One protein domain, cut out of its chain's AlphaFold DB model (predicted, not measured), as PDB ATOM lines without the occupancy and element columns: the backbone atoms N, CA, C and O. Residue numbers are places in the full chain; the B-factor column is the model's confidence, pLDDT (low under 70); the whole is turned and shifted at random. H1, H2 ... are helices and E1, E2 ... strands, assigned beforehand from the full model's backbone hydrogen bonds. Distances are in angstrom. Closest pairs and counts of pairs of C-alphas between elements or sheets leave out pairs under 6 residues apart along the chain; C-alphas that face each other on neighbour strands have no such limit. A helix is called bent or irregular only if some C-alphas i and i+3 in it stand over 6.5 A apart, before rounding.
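This is residues 26 to 205 of the 206 residues of the protein "SWIM-type domain-containing protein" of Gloeocapsa sp. PCC 7428 (UniProt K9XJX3). Three crossed helices, H1, H2 and H3, form a core with three small antiparallel sheets round it, and a long helix, H4, runs out as an arm whose residues 191 to 203 stick out free. H2 packs on the sheet E1 E2 E3, H1 lies across the sheet E4 E5 E6, and H3 packs on the sheet E7 E8 E9 E10. The printed part has 180 residues, with four named helices and ten named strands in the order E1 E2 E3 H1 E4 E5 E6 H2 E7 E8 E9 E10 H3 H4; the class is mixed. It is only just compact, close to loose, with a radius of gyration of the C-alphas of 18.8 A, and spans 71 by 40 by 26 A.

E1, residues 29 to 37, E2, residues 45 to 51, and E3, residues 54 to 59, make a meander, each strand the antiparallel neighbour of the one before; within hydrogen-bond range are N 30 and O 50, 2.8 A, and N 56 and O 49, 2.8 A. H1, residues 62 to 77, is on this sheet. E4, residues 83 to 88, E5, residues 94 to 98, and E6, residues 102 to 105, make a second meander, with N 87 and O 95 at 2.9 A and N 96 and O 103 at 2.8 A. H1 runs across it, at 87 degrees to E5 on the local plane and a height over the sheet of 9.3 A. H2, residues 107 to 122, is on the same face of E1 E2 E3 as H1; its closest C-alphas to E1 are Asn 111 and Val 32, 5.5 A. E7, residues 126 to 129, E8, residues 134 to 137, E9, residues 143 to 149, and E10, residues 152 to 155, make a third meander, with N 128 and O 135 at 2.8 A, N 136 and O 144 at 2.8 A, and N 154 and O 147 at 2.9 A. H3, residues 165 to 177, is on this sheet and is the hub. It touches H1, about perpendicular at 78 degrees, closest C-alphas Leu 172 and Val 71, 6.3 A, and H2, at 88 degrees, Pro 165 and Ala 120, 4.9 A. H4, residues 182 to 203, touches H3 with residues 182 to 185 alone, closest C-alphas Val 182 and Ala 170, 7.1 A. Every O i to N i+4 pair is within hydrogen-bond range in H1, H2 and H4, and 7 of 9 in H3.

E1 begins at C-alpha 29 (341.753, 320.386, 203.623) and bends by 56 degrees at residue 33. H1 is 21.7 A long and H2 22.6 A. H3, 19.6 A, is only just irregular: C-alphas 173 and 176 are 6.7 A apart. H4, 32.3 A, ends at C-alpha 203 (378.267, 349.598, 241.265).

The C-alphas farthest apart are those of Glu 53 and Thr 205, 73.4 A. The printed part has no cut, and no link is long. The mean pLDDT of the printed part is 85.7; residues 150 to 151, 158 to 162 and 194 to 205 are under 70.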
ATOM      1  N   PRO A  26     343.215 315.948 207.829       84.19
ATOM      2  CA  PRO A  26     343.958 315.341 206.735       84.19
ATOM      3  C   PRO A  26     344.567 316.400 205.813       84.19
ATOM      4  O   PRO A  26     344.106 317.540 205.749       84.19
ATOM      5  N   ARG A  27     345.568 315.982 205.030       83.50
ATOM      6  CA  ARG A  27     346.076 316.772 203.899       83.50
ATOM      7  C   ARG A  27     344.955 317.032 202.887       83.50
ATOM      8  O   ARG A  27     344.054 316.210 202.739       83.50
ATOM      9  N   GLY A  28     345.041 318.149 202.165       83.75
ATOM     10  CA  GLY A  28     344.032 318.522 201.165       83.75
ATOM     11  C   GLY A  28     342.758 319.129 201.759       83.75
ATOM     12  O   GLY A  28     341.742 319.204 201.070       83.75
ATOM     13  N   LEU A  29     342.797 319.558 203.027       89.62
ATOM     14  CA  LEU A  29     341.753 320.386 203.623       89.62
ATOM     15  C   LEU A  29     341.479 321.603 202.731       89.62
ATOM     16  O   LEU A  29     342.366 322.415 202.488       89.62
ATOM     17  N   THR A  30     340.232 321.758 202.307       89.12
ATOM     18  CA  THR A  30     339.790 322.907 201.508       89.12
ATOM     19  C   THR A  30     339.177 323.990 202.390       89.12
ATOM     20  O   THR A  30     339.373 325.179 202.152       89.12
ATOM     21  N   LYS A  31     338.421 323.594 203.424       93.00
ATOM     22  CA  LYS A  31     337.710 324.535 204.301       93.00
ATOM     23  C   LYS A  31     337.349 323.923 205.646       93.00
ATOM     24  O   LYS A  31     336.884 322.785 205.709       93.00
ATOM     25  N   VAL A  32     337.429 324.728 206.704       94.38
ATOM     26  CA  VAL A  32     336.751 324.446 207.980       94.38
ATOM     27  C   VAL A  32     335.331 325.025 207.952       94.38
ATOM     28  O   VAL A  32     335.126 326.231 207.818       94.38
ATOM     29  N   GLU A  33     334.316 324.168 208.070       94.62
ATOM     30  CA  GLU A  33     332.902 324.572 208.031       94.62
ATOM     31  C   GLU A  33     332.369 324.947 209.415       94.62
ATOM     32  O   GLU A  33     331.567 325.884 209.562       94.62
ATOM     33  N   ARG A  34     332.751 324.181 210.437       94.38
ATOM     34  CA  ARG A  34     332.239 324.351 211.795       94.38
ATOM     35  C   ARG A  34     333.197 323.755 212.804       94.38
ATOM     36  O   ARG A  34     333.643 322.627 212.640       94.38
ATOM     37  N   VAL A  35     333.386 324.464 213.904       94.69
ATOM     38  CA  VAL A  35     334.005 323.938 215.117       94.69
ATOM     39  C   VAL A  35     332.984 324.031 216.245       94.69
ATOM     40  O   VAL A  35     332.288 325.037 216.373       94.69
ATOM     41  N   GLY A  36     332.847 322.979 217.046       93.12
ATOM     42  CA  GLY A  36     331.818 322.935 218.079       93.12
ATOM     43  C   GLY A  36     332.065 321.883 219.147       93.12
ATOM     44  O   GLY A  36     333.136 321.287 219.228       93.12
ATOM     45  N   MET A  37     331.047 321.663 219.975       91.94
ATOM     46  CA  MET A  37     331.017 320.600 220.979       91.94
ATOM     47  C   MET A  37     329.762 319.754 220.790       91.94
ATOM     48  O   MET A  37     328.698 320.280 220.455       91.94
ATOM     49  N   THR A  38     329.874 318.444 220.985       90.69
ATOM     50  CA  THR A  38     328.715 317.549 220.965       90.69
ATOM     51  C   THR A  38     327.727 317.923 222.070       90.69
ATOM     52  O   THR A  38     328.095 318.470 223.109       90.69
ATOM     53  N   ARG A  39     326.447 317.604 221.854       84.94
ATOM     54  CA  ARG A  39     325.367 317.882 222.819       84.94
ATOM     55  C   ARG A  39     325.300 316.881 223.982       84.94
ATOM     56  O   ARG A  39     324.520 317.079 224.901       84.94
ATOM     57  N   ASN A  40     326.089 315.810 223.935       82.38
ATOM     58  CA  ASN A  40     326.122 314.783 224.975       82.38
ATOM     59  C   ASN A  40     326.840 315.270 226.251       82.38
ATOM     60  O   ASN A  40     327.495 316.315 226.265       82.38
ATOM     61  N   ALA A  41     326.749 314.479 227.324       77.00
ATOM     62  CA  ALA A  41     327.347 314.803 228.621       77.00
ATOM     63  C   ALA A  41     328.867 315.056 228.547       77.00
ATOM     64  O   ALA A  41     329.388 315.910 229.263       77.00
ATOM     65  N   SER A  42     329.577 314.369 227.642       79.19
ATOM     66  CA  SER A  42     331.025 314.534 227.476       79.19
ATOM     67  C   SER A  42     331.420 315.859 226.819       79.19
ATOM     68  O   SER A  42     332.571 316.281 226.970       79.19
ATOM     69  N   ARG A  43     330.490 316.522 226.106       86.81
ATOM     70  CA  ARG A  43     330.731 317.747 225.322       86.81
ATOM     71  C   ARG A  43     332.022 317.653 224.510       86.81
ATOM     72  O   ARG A  43     332.879 318.535 224.559       86.81
ATOM     73  N   THR A  44     332.195 316.539 223.809       91.81
ATOM     74  CA  THR A  44     333.380 316.252 223.005       91.81
ATOM     75  C   THR A  44     333.524 317.309 221.905       91.81
ATOM     76  O   THR A  44     332.591 317.497 221.119       91.81
ATOM     77  N   PRO A  45     334.659 318.026 221.819       93.88
ATOM     78  CA  PRO A  45     334.859 318.993 220.751       93.88
ATOM     79  C   PRO A  45     334.992 318.294 219.397       93.88
ATOM     80  O   PRO A  45     335.588 317.218 219.309       93.88
ATOM     81  N   TYR A  46     334.484 318.920 218.341       93.75
ATOM     82  CA  TYR A  46     334.562 318.409 216.973       93.75
ATOM     83  C   TYR A  46     334.800 319.525 215.955       93.75
ATOM     84  O   TYR A  46     334.499 320.695 216.207       93.75
ATOM     85  N   VAL A  47     335.321 319.143 214.792       95.00
ATOM     86  CA  VAL A  47     335.446 319.987 213.602       95.00
ATOM     87  C   VAL A  47     334.796 319.291 212.419       95.00
ATOM     88  O   VAL A  47     335.022 318.109 212.178       95.00
ATOM     89  N   VAL A  48     333.984 320.044 211.688       95.62
ATOM     90  CA  VAL A  48     333.435 319.676 210.387       95.62
ATOM     91  C   VAL A  48     334.193 320.452 209.330       95.62
ATOM     92  O   VAL A  48     334.364 321.672 209.444       95.62
ATOM     93  N   TYR A  49     334.642 319.746 208.307       96.12
ATOM     94  CA  TYR A  49     335.525 320.290 207.293       96.12
ATOM     95  C   TYR A  49     335.329 319.603 205.945       96.12
ATOM     96  O   TYR A  49     334.655 318.579 205.854       96.12
ATOM     97  N   TRP A  50     335.921 320.182 204.907       96.50
ATOM     98  CA  TRP A  50     335.825 319.703 203.533       96.50
ATOM     99  C   TRP A  50     337.198 319.322 202.987       96.50
ATOM    100  O   TRP A  50     338.174 320.034 203.228       96.50
ATOM    101  N   VAL A  51     337.258 318.213 202.252       94.31
ATOM    102  CA  VAL A  51     338.423 317.764 201.473       94.31
ATOM    103  C   VAL A  51     337.951 317.568 200.037       94.31
ATOM    104  O   VAL A  51     337.252 316.594 199.740       94.31
ATOM    105  N   GLY A  52     338.257 318.532 199.168       91.94
ATOM    106  CA  GLY A  52     337.573 318.655 197.882       91.94
ATOM    107  C   GLY A  52     336.065 318.796 198.102       91.94
ATOM    108  O   GLY A  52     335.618 319.634 198.883       91.94
ATOM    109  N   GLU A  53     335.281 317.919 197.479       93.12
ATOM    110  CA  GLU A  53     333.814 317.894 197.593       93.12
ATOM    111  C   GLU A  53     333.295 317.020 198.749       93.12
ATOM    112  O   GLU A  53     332.088 316.892 198.950       93.12
ATOM    113  N   ARG A  54     334.180 316.388 199.529       95.31
ATOM    114  CA  ARG A  54     333.772 315.493 200.621       95.31
ATOM    115  C   ARG A  54     333.702 316.233 201.945       95.31
ATOM    116  O   ARG A  54     334.693 316.809 202.394       95.31
ATOM    117  N   ARG A  55     332.550 316.140 202.612       96.31
ATOM    118  CA  ARG A  55     332.335 316.656 203.967       96.31
ATOM    119  C   ARG A  55     332.720 315.610 205.011       96.31
ATOM    120  O   ARG A  55     332.156 314.520 205.046       96.31
ATOM    121  N   CYS A  56     333.633 315.974 205.898       95.12
ATOM    122  CA  CYS A  56     334.201 315.111 206.927       95.12
ATOM    123  C   CYS A  56     333.988 315.700 208.329       95.12
ATOM    124  O   CYS A  56     333.707 316.890 208.497       95.12
ATOM    125  N   CYS A  57     334.138 314.857 209.351       93.88
ATOM    126  CA  CYS A  57     334.070 315.255 210.755       93.88
ATOM    127  C   CYS A  57     335.171 314.555 211.556       93.88
ATOM    128  O   CYS A  57     335.451 313.378 211.338       93.88
ATOM    129  N   THR A  58     335.796 315.265 212.491       92.88
ATOM    130  CA  THR A  58     336.789 314.695 213.411       92.88
ATOM    131  C   THR A  58     336.587 315.240 214.818       92.88
ATOM    132  O   THR A  58     336.255 316.411 215.007       92.88
ATOM    133  N   PHE A  59     336.785 314.377 215.816       91.94
ATOM    134  CA  PHE A  59     336.718 314.730 217.232       91.94
ATOM    135  C   PHE A  59     338.103 315.065 217.785       91.94
ATOM    136  O   PHE A  59     339.105 314.454 217.414       91.94
ATOM    137  N   PHE A  60     338.157 316.006 218.725       84.69
ATOM    138  CA  PHE A  60     339.403 316.447 219.341       84.69
ATOM    139  C   PHE A  60     339.607 315.872 220.734       84.69
ATOM    140  O   PHE A  60     338.679 315.774 221.541       84.69
ATOM    141  N   LYS A  61     340.880 315.692 221.097       88.50
ATOM    142  CA  LYS A  61     341.260 315.660 222.510       88.50
ATOM    143  C   LYS A  61     340.916 317.009 223.145       88.50
ATOM    144  O   LYS A  61     341.402 318.054 222.711       88.50
ATOM    145  N   ARG A  62     340.134 316.984 224.230       89.31
ATOM    146  CA  ARG A  62     339.690 318.188 224.958       89.31
ATOM    147  C   ARG A  62     340.855 319.097 225.363       89.31
ATOM    148  O   ARG A  62     340.756 320.308 225.208       89.31
ATOM    149  N   ARG A  63     341.987 318.527 225.795       89.31
ATOM    150  CA  ARG A  63     343.203 319.287 226.142       89.31
ATOM    151  C   ARG A  63     343.727 320.130 224.975       89.31
ATOM    152  O   ARG A  63     344.055 321.294 225.180       89.31
ATOM    153  N   LEU A  64     343.783 319.564 223.766       88.81
ATOM    154  CA  LEU A  64     344.237 320.290 222.577       88.81
ATOM    155  C   LEU A  64     343.246 321.398 222.218       88.81
ATOM    156  O   LEU A  64     343.653 322.541 222.060       88.81
ATOM    157  N   PHE A  65     341.950 321.088 222.186       91.88
ATOM    158  CA  PHE A  65     340.911 322.076 221.889       91.88
ATOM    159  C   PHE A  65     340.974 323.296 222.820       91.88
ATOM    160  O   PHE A  65     340.970 324.432 222.357       91.88
ATOM    161  N   PHE A  66     341.105 323.078 224.131       91.62
ATOM    162  CA  PHE A  66     341.211 324.171 225.102       91.62
ATOM    163  C   PHE A  66     342.537 324.939 224.980       91.62
ATOM    164  O   PHE A  66     342.532 326.158 225.135       91.62
ATOM    165  N   LYS A  67     343.656 324.267 224.658       91.19
ATOM    166  CA  LYS A  67     344.929 324.943 224.346       91.19
ATOM    167  C   LYS A  67     344.755 325.889 223.154       91.19
ATOM    168  O   LYS A  67     345.126 327.052 223.245       91.19
ATOM    169  N   LEU A  68     344.139 325.406 222.078       92.44
ATOM    170  CA  LEU A  68     343.896 326.178 220.860       92.44
ATOM    171  C   LEU A  68     342.921 327.339 221.081       92.44
ATOM    172  O   LEU A  68     343.182 328.447 220.629       92.44
ATOM    173  N   LEU A  69     341.849 327.139 221.851       93.31
ATOM    174  CA  LEU A  69     340.960 328.243 222.220       93.31
ATOM    175  C   LEU A  69     341.654 329.297 223.081       93.31
ATOM    176  O   LEU A  69     341.364 330.480 222.928       93.31
ATOM    177  N   LYS A  70     342.572 328.897 223.972       92.38
ATOM    178  CA  LYS A  70     343.357 329.856 224.759       92.38
ATOM    179  C   LYS A  70     344.220 330.727 223.843       92.38
ATOM    180  O   LYS A  70     344.297 331.926 224.075       92.38
ATOM    181  N   VAL A  71     344.804 330.143 222.796       92.56
ATOM    182  CA  VAL A  71     345.558 330.877 221.764       92.56
ATOM    183  C   VAL A  71     344.649 331.840 221.010       92.56
ATOM    184  O   VAL A  71     344.968 333.017 220.929       92.56
ATOM    185  N   LEU A  72     343.490 331.383 220.528       93.06
ATOM    186  CA  LEU A  72     342.536 332.248 219.829       93.06
ATOM    187  C   LEU A  72     342.097 333.439 220.695       93.06
ATOM    188  O   LEU A  72     342.114 334.576 220.238       93.06
ATOM    189  N   VAL A  73     341.758 333.199 221.964       91.88
ATOM    190  CA  VAL A  73     341.394 334.269 222.908       91.88
ATOM    191  C   VAL A  73     342.575 335.205 223.180       91.88
ATOM    192  O   VAL A  73     342.378 336.413 223.275       91.88
ATOM    193  N   ALA A  74     343.797 334.679 223.286       90.56
ATOM    194  CA  ALA A  74     344.994 335.495 223.461       90.56
ATOM    195  C   ALA A  74     345.260 336.398 222.249       90.56
ATOM    196  O   ALA A  74     345.605 337.559 222.437       90.56
ATOM    197  N   ILE A  75     345.042 335.903 221.028       88.69
ATOM    198  CA  ILE A  75     345.206 336.707 219.812       88.69
ATOM    199  C   ILE A  75     344.097 337.761 219.704       88.69
ATOM    200  O   ILE A  75     344.390 338.931 219.484       88.69
ATOM    201  N   ALA A  76     342.837 337.368 219.912       88.12
ATOM    202  CA  ALA A  76     341.682 338.249 219.733       88.12
ATOM    203  C   ALA A  76     341.516 339.297 220.848       88.12
ATOM    204  O   ALA A  76     340.996 340.382 220.611       88.12
ATOM    205  N   HIS A  77     341.910 338.962 222.080       86.69
ATOM    206  CA  HIS A  77     341.601 339.766 223.270       86.69
ATOM    207  C   HIS A  77     342.815 340.040 224.166       86.69
ATOM    208  O   HIS A  77     342.645 340.587 225.252       86.69
ATOM    209  N   LYS A  78     344.030 339.653 223.746       85.50
ATOM    210  CA  LYS A  78     345.298 339.939 224.449       85.50
ATOM    211  C   LYS A  78     345.280 339.563 225.932       85.50
ATOM    212  O   LYS A  78     345.785 340.283 226.786       85.50
ATOM    213  N   THR A  79     344.667 338.425 226.254       84.88
ATOM    214  CA  THR A  79     344.491 337.977 227.640       84.88
ATOM    215  C   THR A  79     345.037 336.574 227.876       84.88
ATOM    216  O   THR A  79     344.908 335.677 227.041       84.88
ATOM    217  N   ILE A  80     345.609 336.373 229.064       82.31
ATOM    218  CA  ILE A  80     346.081 335.079 229.554       82.31
ATOM    219  C   ILE A  80     345.181 334.685 230.708       82.31
ATOM    220  O   ILE A  80     345.378 335.080 231.851       82.31
ATOM    221  N   SER A  81     344.157 333.898 230.406       84.44
ATOM    222  CA  SER A  81     343.260 333.391 231.435       84.44
ATOM    223  C   SER A  81     342.925 331.935 231.172       84.44
ATOM    224  O   SER A  81     342.865 331.474 230.028       84.44
ATOM    225  N   THR A  82     342.739 331.182 232.250       87.00
ATOM    226  CA  THR A  82     342.313 329.788 232.167       87.00
ATOM    227  C   THR A  82     340.869 329.736 231.688       87.00
ATOM    228  O   THR A  82     339.986 330.384 232.257       87.00
ATOM    229  N   ILE A  83     340.617 328.946 230.645       90.44
ATOM    230  CA  ILE A  83     339.263 328.702 230.148       90.44
ATOM    231  C   ILE A  83     338.552 327.764 231.126       90.44
ATOM    232  O   ILE A  83     338.948 326.610 231.286       90.44
ATOM    233  N   LYS A  84     337.487 328.260 231.759       90.88
ATOM    234  CA  LYS A  84     336.646 327.502 232.694       90.88
ATOM    235  C   LYS A  84     335.591 326.683 231.959       90.88
ATOM    236  O   LYS A  84     335.359 325.525 232.293       90.88
ATOM    237  N   SER A  85     334.945 327.267 230.951       90.81
ATOM    238  CA  SER A  85     333.929 326.563 230.169       90.81
ATOM    239  C   SER A  85     333.769 327.127 228.764       90.81
ATOM    240  O   SER A  85     334.149 328.261 228.469       90.81
ATOM    241  N   VAL A  86     333.201 326.293 227.893       93.00
ATOM    242  CA  VAL A  86     332.886 326.620 226.504       93.00
ATOM    243  C   VAL A  86     331.459 326.158 226.224       93.00
ATOM    244  O   VAL A  86     331.050 325.080 226.667       93.00
ATOM    245  N   ALA A  87     330.702 326.981 225.510       92.25
ATOM    246  CA  ALA A  87     329.380 326.648 225.000       92.25
ATOM    247  C   ALA A  87     329.251 327.118 223.550       92.25
ATOM    248  O   ALA A  87     329.902 328.079 223.146       92.25
ATOM    249  N   MET A  88     328.410 326.451 222.766       92.94
ATOM    250  CA  MET A  88     328.064 326.936 221.432       92.94
ATOM    251  C   MET A  88     327.041 328.065 221.535       92.94
ATOM    252  O   MET A  88     326.144 328.010 222.375       92.94
ATOM    253  N   THR A  89     327.171 329.072 220.676       92.62
ATOM    254  CA  THR A  89     326.110 330.065 220.474       92.62
ATOM    255  C   THR A  89     325.082 329.547 219.468       92.62
ATOM    256  O   THR A  89     325.361 328.625 218.696       92.62
ATOM    257  N   GLU A  90     323.894 330.149 219.446       88.81
ATOM    258  CA  GLU A  90     322.798 329.769 218.536       88.81
ATOM    259  C   GLU A  90     323.184 329.897 217.054       88.81
ATOM    260  O   GLU A  90     322.797 329.087 216.219       88.81
ATOM    261  N   TRP A  91     324.049 330.859 216.746       89.12
ATOM    262  CA  TRP A  91     324.583 331.146 215.415       89.12
ATOM    263  C   TRP A  91     325.866 330.355 215.090       89.12
ATOM    264  O   TRP A  91     326.539 330.601 214.086       89.12
ATOM    265  N   GLY A  92     326.216 329.368 215.923       85.62
ATOM    266  CA  GLY A  92     327.315 328.434 215.674       85.62
ATOM    267  C   GLY A  92     328.714 328.979 215.968       85.62
ATOM    268  O   GLY A  92     329.691 328.393 215.505       85.62
ATOM    269  N   GLY A  93     328.814 330.085 216.706       93.06
ATOM    270  CA  GLY A  93     330.052 330.557 217.324       93.06
ATOM    271  C   GLY A  93     330.324 329.869 218.664       93.06
ATOM    272  O   GLY A  93     329.650 328.903 219.043       93.06
ATOM    273  N   LEU A  94     331.307 330.382 219.405       94.19
ATOM    274  CA  LEU A  94     331.693 329.855 220.714       94.19
ATOM    275  C   LEU A  94     331.634 330.939 221.787       94.19
ATOM    276  O   LEU A  94     332.231 332.001 221.664       94.19
ATOM    277  N   LYS A  95     330.962 330.628 222.890       95.00
ATOM    278  CA  LYS A  95     330.994 331.397 224.129       95.00
ATOM    279  C   LYS A  95     332.055 330.795 225.042       95.00
ATOM    280  O   LYS A  95     331.915 329.650 225.475       95.00
ATOM    281  N   VAL A  96     333.103 331.556 225.333       94.38
ATOM    282  CA  VAL A  96     334.243 331.124 226.148       94.38
ATOM    283  C   VAL A  96     334.218 331.877 227.472       94.38
ATOM    284  O   VAL A  96     334.337 333.097 227.502       94.38
ATOM    285  N   LYS A  97     334.069 331.151 228.583       94.31
ATOM    286  CA  LYS A  97     334.145 331.720 229.932       94.31
ATOM    287  C   LYS A  97     335.533 331.465 230.503       94.31
ATOM    288  O   LYS A  97     335.954 330.311 230.619       94.31
ATOM    289  N   THR A  98     336.230 332.528 230.873       90.62
ATOM    290  CA  THR A  98     337.528 332.460 231.546       90.62
ATOM    291  C   THR A  98     337.364 332.686 233.049       90.62
ATOM    292  O   THR A  98     336.245 332.726 233.568       90.62
ATOM    293  N   ALA A  99     338.472 332.780 233.788       87.62
ATOM    294  CA  ALA A  99     338.416 333.133 235.201       87.62
ATOM    295  C   ALA A  99     337.961 334.578 235.442       87.62
ATOM    296  O   ALA A  99     337.331 334.831 236.465       87.62
ATOM    297  N   THR A 100     338.252 335.475 234.500       85.44
ATOM    298  CA  THR A 100     338.122 336.929 234.653       85.44
ATOM    299  C   THR A 100     337.075 337.546 233.732       85.44
ATOM    300  O   THR A 100     336.589 338.634 234.013       85.44
ATOM    301  N   ALA A 101     336.718 336.876 232.637       91.88
ATOM    302  CA  ALA A 101     335.881 337.451 231.595       91.88
ATOM    303  C   ALA A 101     335.063 336.387 230.853       91.88
ATOM    304  O   ALA A 101     335.204 335.174 231.050       91.88
ATOM    305  N   GLN A 102     334.195 336.863 229.969       93.56
ATOM    306  CA  GLN A 102     333.430 336.035 229.055       93.56
ATOM    307  C   GLN A 102     333.511 336.630 227.656       93.56
ATOM    308  O   GLN A 102     333.176 337.792 227.456       93.56
ATOM    309  N   TRP A 103     333.900 335.801 226.695       93.56
ATOM    310  CA  TRP A 103     334.115 336.199 225.310       93.56
ATOM    311  C   TRP A 103     333.157 335.457 224.389       93.56
ATOM    312  O   TRP A 103     332.836 334.286 224.618       93.56
ATOM    313  N   ILE A 104     332.702 336.139 223.344       93.12
ATOM    314  CA  ILE A 104     331.895 335.549 222.280       93.12
ATOM    315  C   ILE A 104     332.734 335.583 221.009       93.12
ATOM    316  O   ILE A 104     333.021 336.648 220.476       93.12
ATOM    317  N   LEU A 105     333.129 334.403 220.545       93.12
ATOM    318  CA  LEU A 105     333.922 334.210 219.339       93.12
ATOM    319  C   LEU A 105     332.987 333.880 218.181       93.12
ATOM    320  O   LEU A 105     332.227 332.902 218.231       93.12
ATOM    321  N   ALA A 106     333.045 334.697 217.133       93.31
ATOM    322  CA  ALA A 106     332.209 334.518 215.959       93.31
ATOM    323  C   ALA A 106     332.557 333.225 215.212       93.31
ATOM    324  O   ALA A 106     333.718 332.824 215.139       93.31
ATOM    325  N   ARG A 107     331.557 332.585 214.590       94.06
ATOM    326  CA  ARG A 107     331.758 331.343 213.821       94.06
ATOM    327  C   ARG A 107     332.865 331.477 212.770       94.06
ATOM    328  O   ARG A 107     333.701 330.587 212.651       94.06
ATOM    329  N   VAL A 108     332.868 332.583 212.023       92.56
ATOM    330  CA  VAL A 108     333.862 332.854 210.969       92.56
ATOM    331  C   VAL A 108     335.270 332.927 211.558       92.56
ATOM    332  O   VAL A 108     336.174 332.275 211.045       92.56
ATOM    333  N   GLN A 109     335.429 333.630 212.681       92.38
ATOM    334  CA  GLN A 109     336.705 333.770 213.381       92.38
ATOM    335  C   GLN A 109     337.230 332.417 213.880       92.38
ATOM    336  O   GLN A 109     338.379 332.066 213.626       92.38
ATOM    337  N   VAL A 110     336.380 331.623 214.542       93.81
ATOM    338  CA  VAL A 110     336.764 330.290 215.036       93.81
ATOM    339  C   VAL A 110     337.161 329.381 213.873       93.81
ATOM    340  O   VAL A 110     338.197 328.725 213.927       93.81
ATOM    341  N   ASN A 111     336.366 329.349 212.803       94.06
ATOM    342  CA  ASN A 111     336.659 328.515 211.644       94.06
ATOM    343  C   ASN A 111     337.975 328.918 210.964       94.06
ATOM    344  O   ASN A 111     338.795 328.037 210.699       94.06
ATOM    345  N   LYS A 112     338.191 330.222 210.723       92.75
ATOM    346  CA  LYS A 112     339.435 330.730 210.124       92.75
ATOM    347  C   LYS A 112     340.635 330.366 210.994       92.75
ATOM    348  O   LYS A 112     341.591 329.804 210.482       92.75
ATOM    349  N   PHE A 113     340.548 330.559 212.310       93.88
ATOM    350  CA  PHE A 113     341.618 330.177 213.230       93.88
ATOM    351  C   PHE A 113     341.991 328.688 213.139       93.88
ATOM    352  O   PHE A 113     343.168 328.354 213.024       93.88
ATOM    353  N   PHE A 114     341.013 327.775 213.166       93.56
ATOM    354  CA  PHE A 114     341.300 326.336 213.072       93.56
ATOM    355  C   PHE A 114     341.845 325.938 211.694       93.56
ATOM    356  O   PHE A 114     342.666 325.023 211.612       93.56
ATOM    357  N   GLN A 115     341.424 326.628 210.633       92.81
ATOM    358  CA  GLN A 115     341.973 326.447 209.291       92.81
ATOM    359  C   GLN A 115     343.437 326.897 209.225       92.81
ATOM    360  O   GLN A 115     344.289 326.120 208.799       92.81
ATOM    361  N   SER A 116     343.752 328.090 209.727       92.56
ATOM    362  CA  SER A 116     345.117 328.620 209.749       92.56
ATOM    363  C   SER A 116     346.047 327.845 210.678       92.56
ATOM    364  O   SER A 116     347.211 327.644 210.350       92.56
ATOM    365  N   TYR A 117     345.552 327.351 211.819       92.56
ATOM    366  CA  TYR A 117     346.327 326.440 212.664       92.56
ATOM    367  C   TYR A 117     346.668 325.153 211.906       92.56
ATOM    368  O   TYR A 117     347.794 324.664 211.984       92.56
ATOM    369  N   HIS A 118     345.700 324.585 211.180       91.31
ATOM    370  CA  HIS A 118     345.958 323.387 210.392       91.31
ATOM    371  C   HIS A 118     346.995 323.649 209.299       91.31
ATOM    372  O   HIS A 118     347.898 322.834 209.127       91.31
ATOM    373  N   GLN A 119     346.898 324.796 208.622       89.88
ATOM    374  CA  GLN A 119     347.900 325.239 207.661       89.88
ATOM    375  C   GLN A 119     349.283 325.345 208.316       89.88
ATOM    376  O   GLN A 119     350.210 324.713 207.827       89.88
ATOM    377  N   ALA A 120     349.400 326.009 209.473       90.19
ATOM    378  CA  ALA A 120     350.657 326.111 210.217       90.19
ATOM    379  C   ALA A 120     351.265 324.736 210.540       90.19
ATOM    380  O   ALA A 120     352.464 324.520 210.379       90.19
ATOM    381  N   ALA A 121     350.432 323.787 210.978       89.12
ATOM    382  CA  ALA A 121     350.877 322.434 211.293       89.12
ATOM    383  C   ALA A 121     351.322 321.657 210.045       89.12
ATOM    384  O   ALA A 121     352.286 320.897 210.095       89.12
ATOM    385  N   PHE A 122     350.631 321.844 208.920       87.25
ATOM    386  CA  PHE A 122     350.952 321.180 207.662       87.25
ATOM    387  C   PHE A 122     352.210 321.747 206.992       87.25
ATOM    388  O   PHE A 122     353.057 320.993 206.509       87.25
ATOM    389  N   GLU A 123     352.346 323.068 207.013       87.94
ATOM    390  CA  GLU A 123     353.518 323.818 206.563       87.94
ATOM    391  C   GLU A 123     354.669 323.751 207.569       87.94
ATOM    392  O   GLU A 123     355.684 324.393 207.344       87.94
ATOM    393  N   GLN A 124     354.539 322.976 208.654       87.38
ATOM    394  CA  GLN A 124     355.577 322.782 209.669       87.38
ATOM    395  C   GLN A 124     356.188 324.106 210.138       87.38
ATOM    396  O   GLN A 124     357.402 324.218 210.288       87.38
ATOM    397  N   VAL A 125     355.334 325.112 210.343       88.81
ATOM    398  CA  VAL A 125     355.786 326.454 210.695       88.81
ATOM    399  C   VAL A 125     356.532 326.394 212.022       88.81
ATOM    400  O   VAL A 125     355.970 326.010 213.052       88.81
ATOM    401  N   THR A 126     357.800 326.788 211.991       89.38
ATOM    402  CA  THR A 126     358.653 326.914 213.174       89.38
ATOM    403  C   THR A 126     358.745 328.370 213.600       89.38
ATOM    404  O   THR A 126     358.441 329.282 212.828       89.38
ATOM    405  N   PHE A 127     359.131 328.595 214.851       89.50
ATOM    406  CA  PHE A 127     359.236 329.924 215.435       89.50
ATOM    407  C   PHE A 127     360.568 330.083 216.154       89.50
ATOM    408  O   PHE A 127     360.923 329.259 216.998       89.50
ATOM    409  N   ASN A 128     361.260 331.168 215.816       88.19
ATOM    410  CA  ASN A 128     362.543 331.571 216.359       88.19
ATOM    411  C   ASN A 128     362.442 333.012 216.861       88.19
ATOM    412  O   ASN A 128     362.192 333.944 216.095       88.19
ATOM    413  N   LEU A 129     362.660 333.198 218.158       83.19
ATOM    414  CA  LEU A 129     362.813 334.525 218.749       83.19
ATOM    415  C   LEU A 129     364.240 335.037 218.574       83.19
ATOM    416  O   LEU A 129     365.194 334.343 218.917       83.19
ATOM    417  N   GLN A 130     364.361 336.267 218.088       81.31
ATOM    418  CA  GLN A 130     365.603 337.030 218.005       81.31
ATOM    419  C   GLN A 130     365.556 338.199 219.004       81.31
ATOM    420  O   GLN A 130     364.519 338.451 219.618       81.31
ATOM    421  N   ALA A 131     366.675 338.909 219.177       72.94
ATOM    422  CA  ALA A 131     366.785 340.006 220.146       72.94
ATOM    423  C   ALA A 131     365.753 341.127 219.908       72.94
ATOM    424  O   ALA A 131     365.152 341.623 220.855       72.94
ATOM    425  N   GLU A 132     365.497 341.475 218.645       74.56
ATOM    426  CA  GLU A 132     364.632 342.609 218.272       74.56
ATOM    427  C   GLU A 132     363.398 342.205 217.458       74.56
ATOM    428  O   GLU A 132     362.564 343.039 217.108       74.56
ATOM    429  N   SER A 133     363.268 340.926 217.112       77.69
ATOM    430  CA  SER A 133     362.174 340.456 216.269       77.69
ATOM    431  C   SER A 133     361.822 339.007 216.563       77.69
ATOM    432  O   SER A 133     362.552 338.290 217.248       77.69
ATOM    433  N   ALA A 134     360.696 338.555 216.025       85.25
ATOM    434  CA  ALA A 134     360.437 337.134 215.899       85.25
ATOM    435  C   ALA A 134     360.357 336.743 214.428       85.25
ATOM    436  O   ALA A 134     359.746 337.438 213.614       85.25
ATOM    437  N   VAL A 135     360.947 335.598 214.109       90.25
ATOM    438  CA  VAL A 135     360.934 335.018 212.773       90.25
ATOM    439  C   VAL A 135     360.224 333.681 212.838       90.25
ATOM    440  O   VAL A 135     360.441 332.870 213.737       90.25
ATOM    441  N   THR A 136     359.358 333.450 211.867       89.75
ATOM    442  CA  THR A 136     358.779 332.137 211.610       89.75
ATOM    443  C   THR A 136     359.275 331.622 210.273       89.75
ATOM    444  O   THR A 136     359.510 332.415 209.363       89.75
ATOM    445  N   LEU A 137     359.459 330.312 210.169       90.12
ATOM    446  CA  LEU A 137     359.895 329.650 208.943       90.12
ATOM    447  C   LEU A 137     358.845 328.622 208.558       90.12
ATOM    448  O   LEU A 137     358.470 327.806 209.400       90.12
ATOM    449  N   ASP A 138     358.394 328.647 207.309       88.44
ATOM    450  CA  ASP A 138     357.586 327.559 206.763       88.44
ATOM    451  C   ASP A 138     358.464 326.374 206.315       88.44
ATOM    452  O   ASP A 138     359.696 326.422 206.330       88.44
ATOM    453  N   ARG A 139     357.824 325.293 205.867       85.75
ATOM    454  CA  ARG A 139     358.493 324.083 205.369       85.75
ATOM    455  C   ARG A 139     359.398 324.332 204.162       85.75
ATOM    456  O   ARG A 139     360.299 323.533 203.923       85.75
ATOM    457  N   SER A 140     359.151 325.382 203.380       87.50
ATOM    458  CA  SER A 140     360.015 325.757 202.256       87.50
ATOM    459  C   SER A 140     361.274 326.510 202.701       87.50
ATOM    460  O   SER A 140     362.145 326.770 201.875       87.50
ATOM    461  N   GLY A 141     361.385 326.837 203.994       86.56
ATOM    462  CA  GLY A 141     362.453 327.666 204.543       86.56
ATOM    463  C   GLY A 141     362.210 329.158 204.333       86.56
ATOM    464  O   GLY A 141     363.120 329.957 204.541       86.56
ATOM    465  N   ARG A 142     361.007 329.560 203.908       89.50
ATOM    466  CA  ARG A 142     360.685 330.973 203.724       89.50
ATOM    467  C   ARG A 142     360.481 331.635 205.077       89.50
ATOM    468  O   ARG A 142     359.717 331.147 205.909       89.50
ATOM    469  N   GLU A 143     361.132 332.779 205.254       91.25
ATOM    470  CA  GLU A 143     361.042 333.559 206.481       91.25
ATOM    471  C   GLU A 143     359.853 334.518 206.471       91.25
ATOM    472  O   GLU A 143     359.606 335.247 205.506       91.25
ATOM    473  N   TYR A 144     359.167 334.576 207.605       89.75
ATOM    474  CA  TYR A 144     358.111 335.533 207.884       89.75
ATOM    475  C   TYR A 144     358.421 336.242 209.192       89.75
ATOM    476  O   TYR A 144     358.516 335.617 210.253       89.75
ATOM    477  N   LYS A 145     358.577 337.563 209.111       89.88
ATOM    478  CA  LYS A 145     358.876 338.405 210.267       89.88
ATOM    479  C   LYS A 145     357.584 338.785 210.970       89.88
ATOM    480  O   LYS A 145     356.584 339.105 210.324       89.88
ATOM    481  N   ILE A 146     357.624 338.747 212.295       87.81
ATOM    482  CA  ILE A 146     356.589 339.285 213.166       87.81
ATOM    483  C   ILE A 146     357.188 340.491 213.880       87.81
ATOM    484  O   ILE A 146     358.132 340.355 214.663       87.81
ATOM    485  N   THR A 147     356.654 341.667 213.576       80.88
ATOM    486  CA  THR A 147     357.105 342.946 214.120       80.88
ATOM    487  C   THR A 147     356.029 343.563 214.999       80.88
ATOM    488  O   THR A 147     354.833 343.328 214.821       80.88
ATOM    489  N   ALA A 148     356.472 344.366 215.959       74.25
ATOM    490  CA  ALA A 148     355.581 345.170 216.774       74.25
ATOM    491  C   ALA A 148     355.042 346.355 215.964       74.25
ATOM    492  O   ALA A 148     355.813 347.071 215.327       74.25
ATOM    493  N   ASN A 149     353.733 346.583 216.024       72.38
ATOM    494  CA  ASN A 149     353.105 347.827 215.594       72.38
ATOM    495  C   ASN A 149     351.937 348.167 216.530       72.38
ATOM    496  O   ASN A 149     351.006 347.375 216.656       72.38
ATOM    497  N   ASP A 150     351.984 349.313 217.208       65.88
ATOM    498  CA  ASP A 150     350.902 349.816 218.072       65.88
ATOM    499  C   ASP A 150     350.301 348.766 219.031       65.88
ATOM    500  O   ASP A 150     349.089 348.539 219.084       65.88
ATOM    501  N   ASN A 151     351.154 348.077 219.799       65.06
ATOM    502  CA  ASN A 151     350.780 346.983 220.714       65.06
ATOM    503  C   ASN A 151     350.136 345.758 220.039       65.06
ATOM    504  O   ASN A 151     349.489 344.947 220.715       65.06
ATOM    505  N   HIS A 152     350.271 345.613 218.727       70.31
ATOM    506  CA  HIS A 152     349.826 344.462 217.955       70.31
ATOM    507  C   HIS A 152     351.008 343.840 217.217       70.31
ATOM    508  O   HIS A 152     351.947 344.519 216.814       70.31
ATOM    509  N   ASP A 153     350.946 342.527 217.042       81.00
ATOM    510  CA  ASP A 153     351.918 341.816 216.224       81.00
ATOM    511  C   ASP A 153     351.448 341.846 214.770       81.00
ATOM    512  O   ASP A 153     350.363 341.348 214.456       81.00
ATOM    513  N   ILE A 154     352.274 342.399 213.886       82.25
ATOM    514  CA  ILE A 154     352.067 342.353 212.439       82.25
ATOM    515  C   ILE A 154     352.973 341.284 211.860       82.25
ATOM    516  O   ILE A 154     354.160 341.234 212.168       82.25
ATOM    517  N   CYS A 155     352.413 340.427 211.011       86.50
ATOM    518  CA  CYS A 155     353.196 339.464 210.254       86.50
ATOM    519  C   CYS A 155     353.417 339.961 208.825       86.50
ATOM    520  O   CYS A 155     352.506 340.507 208.210       86.50
ATOM    521  N   SER A 156     354.607 339.713 208.276       86.44
ATOM    522  CA  SER A 156     354.940 340.027 206.884       86.44
ATOM    523  C   SER A 156     354.240 339.137 205.851       86.44
ATOM    524  O   SER A 156     354.348 339.399 204.654       86.44
ATOM    525  N   CYS A 157     353.535 338.074 206.262       80.00
ATOM    526  CA  CYS A 157     352.631 337.392 205.342       80.00
ATOM    527  C   CYS A 157     351.458 338.333 205.043       80.00
ATOM    528  O   CYS A 157     350.848 338.851 205.969       80.00
ATOM    529  N   GLN A 158     351.117 338.536 203.770       67.44
ATOM    530  CA  GLN A 158     350.085 339.481 203.300       67.44
ATOM    531  C   GLN A 158     348.654 339.218 203.840       67.44
ATOM    532  O   GLN A 158     347.710 339.904 203.462       67.44
ATOM    533  N   ASP A 159     348.483 338.230 204.718       62.50
ATOM    534  CA  ASP A 159     347.255 337.941 205.450       62.50
ATOM    535  C   ASP A 159     347.215 338.831 206.709       62.50
ATOM    536  O   ASP A 159     347.788 338.500 207.749       62.50
ATOM    537  N   LEU A 160     346.575 340.000 206.579       57.66
ATOM    538  CA  LEU A 160     346.433 341.021 207.633       57.66
ATOM    539  C   LEU A 160     345.480 340.613 208.771       57.66
ATOM    540  O   LEU A 160     345.281 341.375 209.715       57.66
ATOM    541  N   ASP A 161     344.889 339.422 208.705       61.31
ATOM    542  CA  ASP A 161     343.888 338.997 209.673       61.31
ATOM    543  C   ASP A 161     344.498 338.463 210.981       61.31
ATOM    544  O   ASP A 161     345.596 337.897 211.033       61.31
ATOM    545  N   ASP A 162     343.706 338.542 212.055       67.62
ATOM    546  CA  ASP A 162     343.996 338.053 213.414       67.62
ATOM    547  C   ASP A 162     344.194 336.539 213.550       67.62
ATOM    548  O   ASP A 162     344.078 335.961 214.629       67.62
ATOM    549  N   SER A 163     344.439 335.827 212.462       78.88
ATOM    550  CA  SER A 163     344.595 334.377 212.471       78.88
ATOM    551  C   SER A 163     345.583 333.905 211.417       78.88
ATOM    552  O   SER A 163     345.419 332.801 210.910       78.88
ATOM    553  N   CYS A 164     346.599 334.692 211.057       89.12
ATOM    554  CA  CYS A 164     347.641 334.169 210.178       89.12
ATOM    555  C   CYS A 164     348.417 333.013 210.867       89.12
ATOM    556  O   CYS A 164     348.606 333.044 212.093       89.12
ATOM    557  N   PRO A 165     348.874 331.989 210.117       91.19
ATOM    558  CA  PRO A 165     349.593 330.830 210.662       91.19
ATOM    559  C   PRO A 165     350.759 331.206 211.592       91.19
ATOM    560  O   PRO A 165     350.889 330.670 212.691       91.19
ATOM    561  N   HIS A 166     351.555 332.198 211.194       90.31
ATOM    562  CA  HIS A 166     352.749 332.651 211.908       90.31
ATOM    563  C   HIS A 166     352.438 333.240 213.291       90.31
ATOM    564  O   HIS A 166     353.074 332.870 214.279       90.31
ATOM    565  N   ARG A 167     351.409 334.098 213.394       89.12
ATOM    566  CA  ARG A 167     350.951 334.649 214.683       89.12
ATOM    567  C   ARG A 167     350.440 333.544 215.604       89.12
ATOM    568  O   ARG A 167     350.729 333.566 216.796       89.12
ATOM    569  N   ILE A 168     349.737 332.546 215.062       91.19
ATOM    570  CA  ILE A 168     349.255 331.398 215.844       91.19
ATOM    571  C   ILE A 168     350.428 330.637 216.472       91.19
ATOM    572  O   ILE A 168     350.385 330.344 217.670       91.19
ATOM    573  N   VAL A 169     351.477 330.338 215.698       91.31
ATOM    574  CA  VAL A 169     352.668 329.635 216.207       91.31
ATOM    575  C   VAL A 169     353.427 330.484 217.225       91.31
ATOM    576  O   VAL A 169     353.779 329.974 218.291       91.31
ATOM    577  N   ALA A 170     353.606 331.779 216.962       90.62
ATOM    578  CA  ALA A 170     354.245 332.693 217.904       90.62
ATOM    579  C   ALA A 170     353.500 332.742 219.248       90.62
ATOM    580  O   ALA A 170     354.089 332.505 220.303       90.62
ATOM    581  N   THR A 171     352.180 332.955 219.233       90.81
ATOM    582  CA  THR A 171     351.375 332.974 220.463       90.81
ATOM    583  C   THR A 171     351.380 331.612 221.171       90.81
ATOM    584  O   THR A 171     351.406 331.558 222.401       90.81
ATOM    585  N   LEU A 172     351.403 330.494 220.435       90.94
ATOM    586  CA  LEU A 172     351.548 329.153 221.018       90.94
ATOM    587  C   LEU A 172     352.857 328.983 221.801       90.94
ATOM    588  O   LEU A 172     352.831 328.358 222.864       90.94
ATOM    589  N   ALA A 173     353.964 329.527 221.292       89.31
ATOM    590  CA  ALA A 173     355.282 329.474 221.925       89.31
ATOM    591  C   ALA A 173     355.412 330.433 223.123       89.31
ATOM    592  O   ALA A 173     356.108 330.137 224.097       89.31
ATOM    593  N   LEU A 174     354.722 331.573 223.068       89.94
ATOM    594  CA  LEU A 174     354.800 332.643 224.066       89.94
ATOM    595  C   LEU A 174     353.849 332.460 225.254       89.94
ATOM    596  O   LEU A 174     354.177 332.842 226.377       89.94
ATOM    597  N   LEU A 175     352.690 331.828 225.051       90.06
ATOM    598  CA  LEU A 175     351.706 331.636 226.120       90.06
ATOM    599  C   LEU A 175     352.240 330.890 227.357       90.06
ATOM    600  O   LEU A 175     351.887 331.297 228.467       90.06
ATOM    601  N   PRO A 176     353.052 329.819 227.231       88.31
ATOM    602  CA  PRO A 176     353.689 329.172 228.380       88.31
ATOM    603  C   PRO A 176     354.625 330.096 229.167       88.31
ATOM    604  O   PRO A 176     354.829 329.870 230.353       88.31
ATOM    605  N   GLN A 177     355.153 331.135 228.520       88.25
ATOM    606  CA  GLN A 177     356.051 332.125 229.113       88.25
ATOM    607  C   GLN A 177     355.299 333.323 229.710       88.25
ATOM    608  O   GLN A 177     355.924 334.235 230.236       88.25
ATOM    609  N   GLY A 178     353.964 333.339 229.636       90.00
ATOM    610  CA  GLY A 178     353.161 334.435 230.175       90.00
ATOM    611  C   GLY A 178     353.000 335.626 229.230       90.00
ATOM    612  O   GLY A 178     352.629 336.701 229.692       90.00
ATOM    613  N   PHE A 179     353.196 335.443 227.919       90.31
ATOM    614  CA  PHE A 179     353.012 336.504 226.923       90.31
ATOM    615  C   PHE A 179     351.959 336.131 225.873       90.31
ATOM    616  O   PHE A 179     351.845 334.976 225.461       90.31
ATOM    617  N   THR A 180     351.170 337.114 225.431       89.12
ATOM    618  CA  THR A 180     350.191 336.944 224.338       89.12
ATOM    619  C   THR A 180     350.715 337.405 222.986       89.12
ATOM    620  O   THR A 180     350.183 336.978 221.963       89.12
ATOM    621  N   THR A 181     351.730 338.270 222.984       88.12
ATOM    622  CA  THR A 181     352.293 338.900 221.788       88.12
ATOM    623  C   THR A 181     353.817 338.909 221.840       88.12
ATOM    624  O   THR A 181     354.411 338.984 222.920       88.12
ATOM    625  N   VAL A 182     354.444 338.861 220.664       87.62
ATOM    626  CA  VAL A 182     355.885 339.075 220.469       87.62
ATOM    627  C   VAL A 182     356.263 340.452 220.995       87.62
ATOM    628  O   VAL A 182     357.238 340.580 221.726       87.62
ATOM    629  N   THR A 183     355.437 341.461 220.713       87.62
ATOM    630  CA  THR A 183     355.632 342.833 221.199       87.62
ATOM    631  C   THR A 183     355.792 342.897 222.723       87.62
ATOM    632  O   THR A 183     356.749 343.486 223.222       87.62
ATOM    633  N   ALA A 184     354.886 342.262 223.477       87.31
ATOM    634  CA  ALA A 184     354.945 342.269 224.940       87.31
ATOM    635  C   ALA A 184     356.168 341.507 225.469       87.31
ATOM    636  O   ALA A 184     356.787 341.929 226.444       87.31
ATOM    637  N   TYR A 185     356.532 340.403 224.810       88.19
ATOM    638  CA  TYR A 185     357.729 339.646 225.156       88.19
ATOM    639  C   TYR A 185     359.002 340.481 224.963       88.19
ATOM    640  O   TYR A 185     359.779 340.631 225.907       88.19
ATOM    641  N   LEU A 186     359.195 341.076 223.781       85.56
ATOM    642  CA  LEU A 186     360.382 341.877 223.467       85.56
ATOM    643  C   LEU A 186     360.497 343.106 224.383       85.56
ATOM    644  O   LEU A 186     361.579 343.388 224.897       85.56
ATOM    645  N   ALA A 187     359.379 343.779 224.681       85.25
ATOM    646  CA  ALA A 187     359.360 344.896 225.624       85.25
ATOM    647  C   ALA A 187     359.838 344.487 227.030       85.25
ATOM    648  O   ALA A 187     360.612 345.213 227.653       85.25
ATOM    649  N   SER A 188     359.434 343.304 227.513       85.31
ATOM    650  CA  SER A 188     359.876 342.799 228.820       85.31
ATOM    651  C   SER A 188     361.375 342.490 228.871       85.31
ATOM    652  O   SER A 188     362.004 342.657 229.912       85.31
ATOM    653  N   LYS A 189     361.964 342.064 227.745       81.06
ATOM    654  CA  LYS A 189     363.401 341.783 227.647       81.06
ATOM    655  C   LYS A 189     364.225 343.059 227.646       81.06
ATOM    656  O   LYS A 189     365.161 343.152 228.433       81.06
ATOM    657  N   LYS A 190     363.808 344.065 226.876       79.81
ATOM    658  CA  LYS A 190     364.468 345.373 226.862       79.81
ATOM    659  C   LYS A 190     364.494 346.025 228.250       79.81
ATOM    660  O   LYS A 190     365.530 346.503 228.686       79.81
ATOM    661  N   GLN A 191     363.388 345.952 228.997       74.56
ATOM    662  CA  GLN A 191     363.344 346.450 230.380       74.56
ATOM    663  C   GLN A 191     364.336 345.741 231.310       74.56
ATOM    664  O   GLN A 191     364.893 346.368 232.208       74.56
ATOM    665  N   LEU A 192     364.547 344.434 231.134       72.00
ATOM    666  CA  LEU A 192     365.526 343.691 231.928       72.00
ATOM    667  C   LEU A 192     366.959 344.127 231.603       72.00
ATOM    668  O   LEU A 192     367.753 344.275 232.528       72.00
ATOM    669  N   GLU A 193     367.268 344.358 230.327       70.94
ATOM    670  CA  GLU A 193     368.577 344.851 229.882       70.94
ATOM    671  C   GLU A 193     368.853 346.268 230.407       70.94
ATOM    672  O   GLU A 193     369.887 346.492 231.036       70.94
ATOM    673  N   ASP A 194     367.895 347.187 230.256       68.19
ATOM    674  CA  ASP A 194     368.011 348.572 230.732       68.19
ATOM    675  C   ASP A 194     368.213 348.622 232.258       68.19
ATOM    676  O   ASP A 194     369.098 349.316 232.765       68.19
ATOM    677  N   ASN A 195     367.444 347.828 233.013       69.50
ATOM    678  CA  ASN A 195     367.597 347.740 234.465       69.50
ATOM    679  C   ASN A 195     368.984 347.218 234.864       69.50
ATOM    680  O   ASN A 195     369.574 347.723 235.817       69.50
ATOM    681  N   TRP A 196     369.520 346.229 234.145       54.50
ATOM    682  CA  TRP A 196     370.827 345.652 234.455       54.50
ATOM    683  C   TRP A 196     371.966 346.653 234.238       54.50
ATOM    684  O   TRP A 196     372.823 346.794 235.111       54.50
ATOM    685  N   ILE A 197     371.914 347.426 233.147       62.28
ATOM    686  CA  ILE A 197     372.867 348.512 232.868       62.28
ATOM    687  C   ILE A 197     372.854 349.545 234.005       62.28
ATOM    688  O   ILE A 197     373.912 349.997 234.455       62.28
ATOM    689  N   HIS A 198     371.678 349.895 234.530       58.72
ATOM    690  CA  HIS A 198     371.576 350.807 235.670       58.72
ATOM    691  C   HIS A 198     372.216 350.238 236.948       58.72
ATOM    692  O   HIS A 198     372.916 350.976 237.648       58.72
ATOM    693  N   TYR A 199     372.061 348.940 237.230       54.22
ATOM    694  CA  TYR A 199     372.701 348.303 238.388       54.22
ATOM    695  C   TYR A 199     374.228 348.232 238.260       54.22
ATOM    696  O   TYR A 199     374.929 348.541 239.223       54.22
ATOM    697  N   THR A 200     374.771 347.891 237.090       55.66
ATOM    698  CA  THR A 200     376.231 347.814 236.895       55.66
ATOM    699  C   THR A 200     376.896 349.186 236.921       55.66
ATOM    700  O   THR A 200     377.979 349.336 237.484       55.66
ATOM    701  N   THR A 201     376.232 350.214 236.387       59.28
ATOM    702  CA  THR A 201     376.751 351.593 236.410       59.28
ATOM    703  C   THR A 201     376.751 352.176 237.829       59.28
ATOM    704  O   THR A 201     377.681 352.887 238.208       59.28
ATOM    705  N   ALA A 202     375.751 351.829 238.647       56.72
ATOM    706  CA  ALA A 202     375.684 352.215 240.060       56.72
ATOM    707  C   ALA A 202     376.737 351.516 240.945       56.72
ATOM    708  O   ALA A 202     377.143 352.067 241.966       56.72
ATOM    709  N   ILE A 203     377.184 350.314 240.569       55.62
ATOM    710  CA  ILE A 203     378.267 349.598 241.265       55.62
ATOM    711  C   ILE A 203     379.639 350.149 240.857       55.62
ATOM    712  O   ILE A 203     380.507 350.284 241.708       55.62
ATOM    713  N   ALA A 204     379.828 350.526 239.589       51.94
ATOM    714  CA  ALA A 204     381.093 351.072 239.083       51.94
ATOM    715  C   ALA A 204     381.393 352.521 239.530       51.94
ATOM    716  O   ALA A 204     382.483 353.026 239.276       51.94
ATOM    717  N   THR A 205     380.434 353.204 240.161       51.78
ATOM    718  CA  THR A 205     380.566 354.590 240.654       51.78
ATOM    719  C   THR A 205     380.723 354.686 242.178       51.78
ATOM    720  O   THR A 205     380.686 355.789 242.729       51.78
TER     721      THR A 205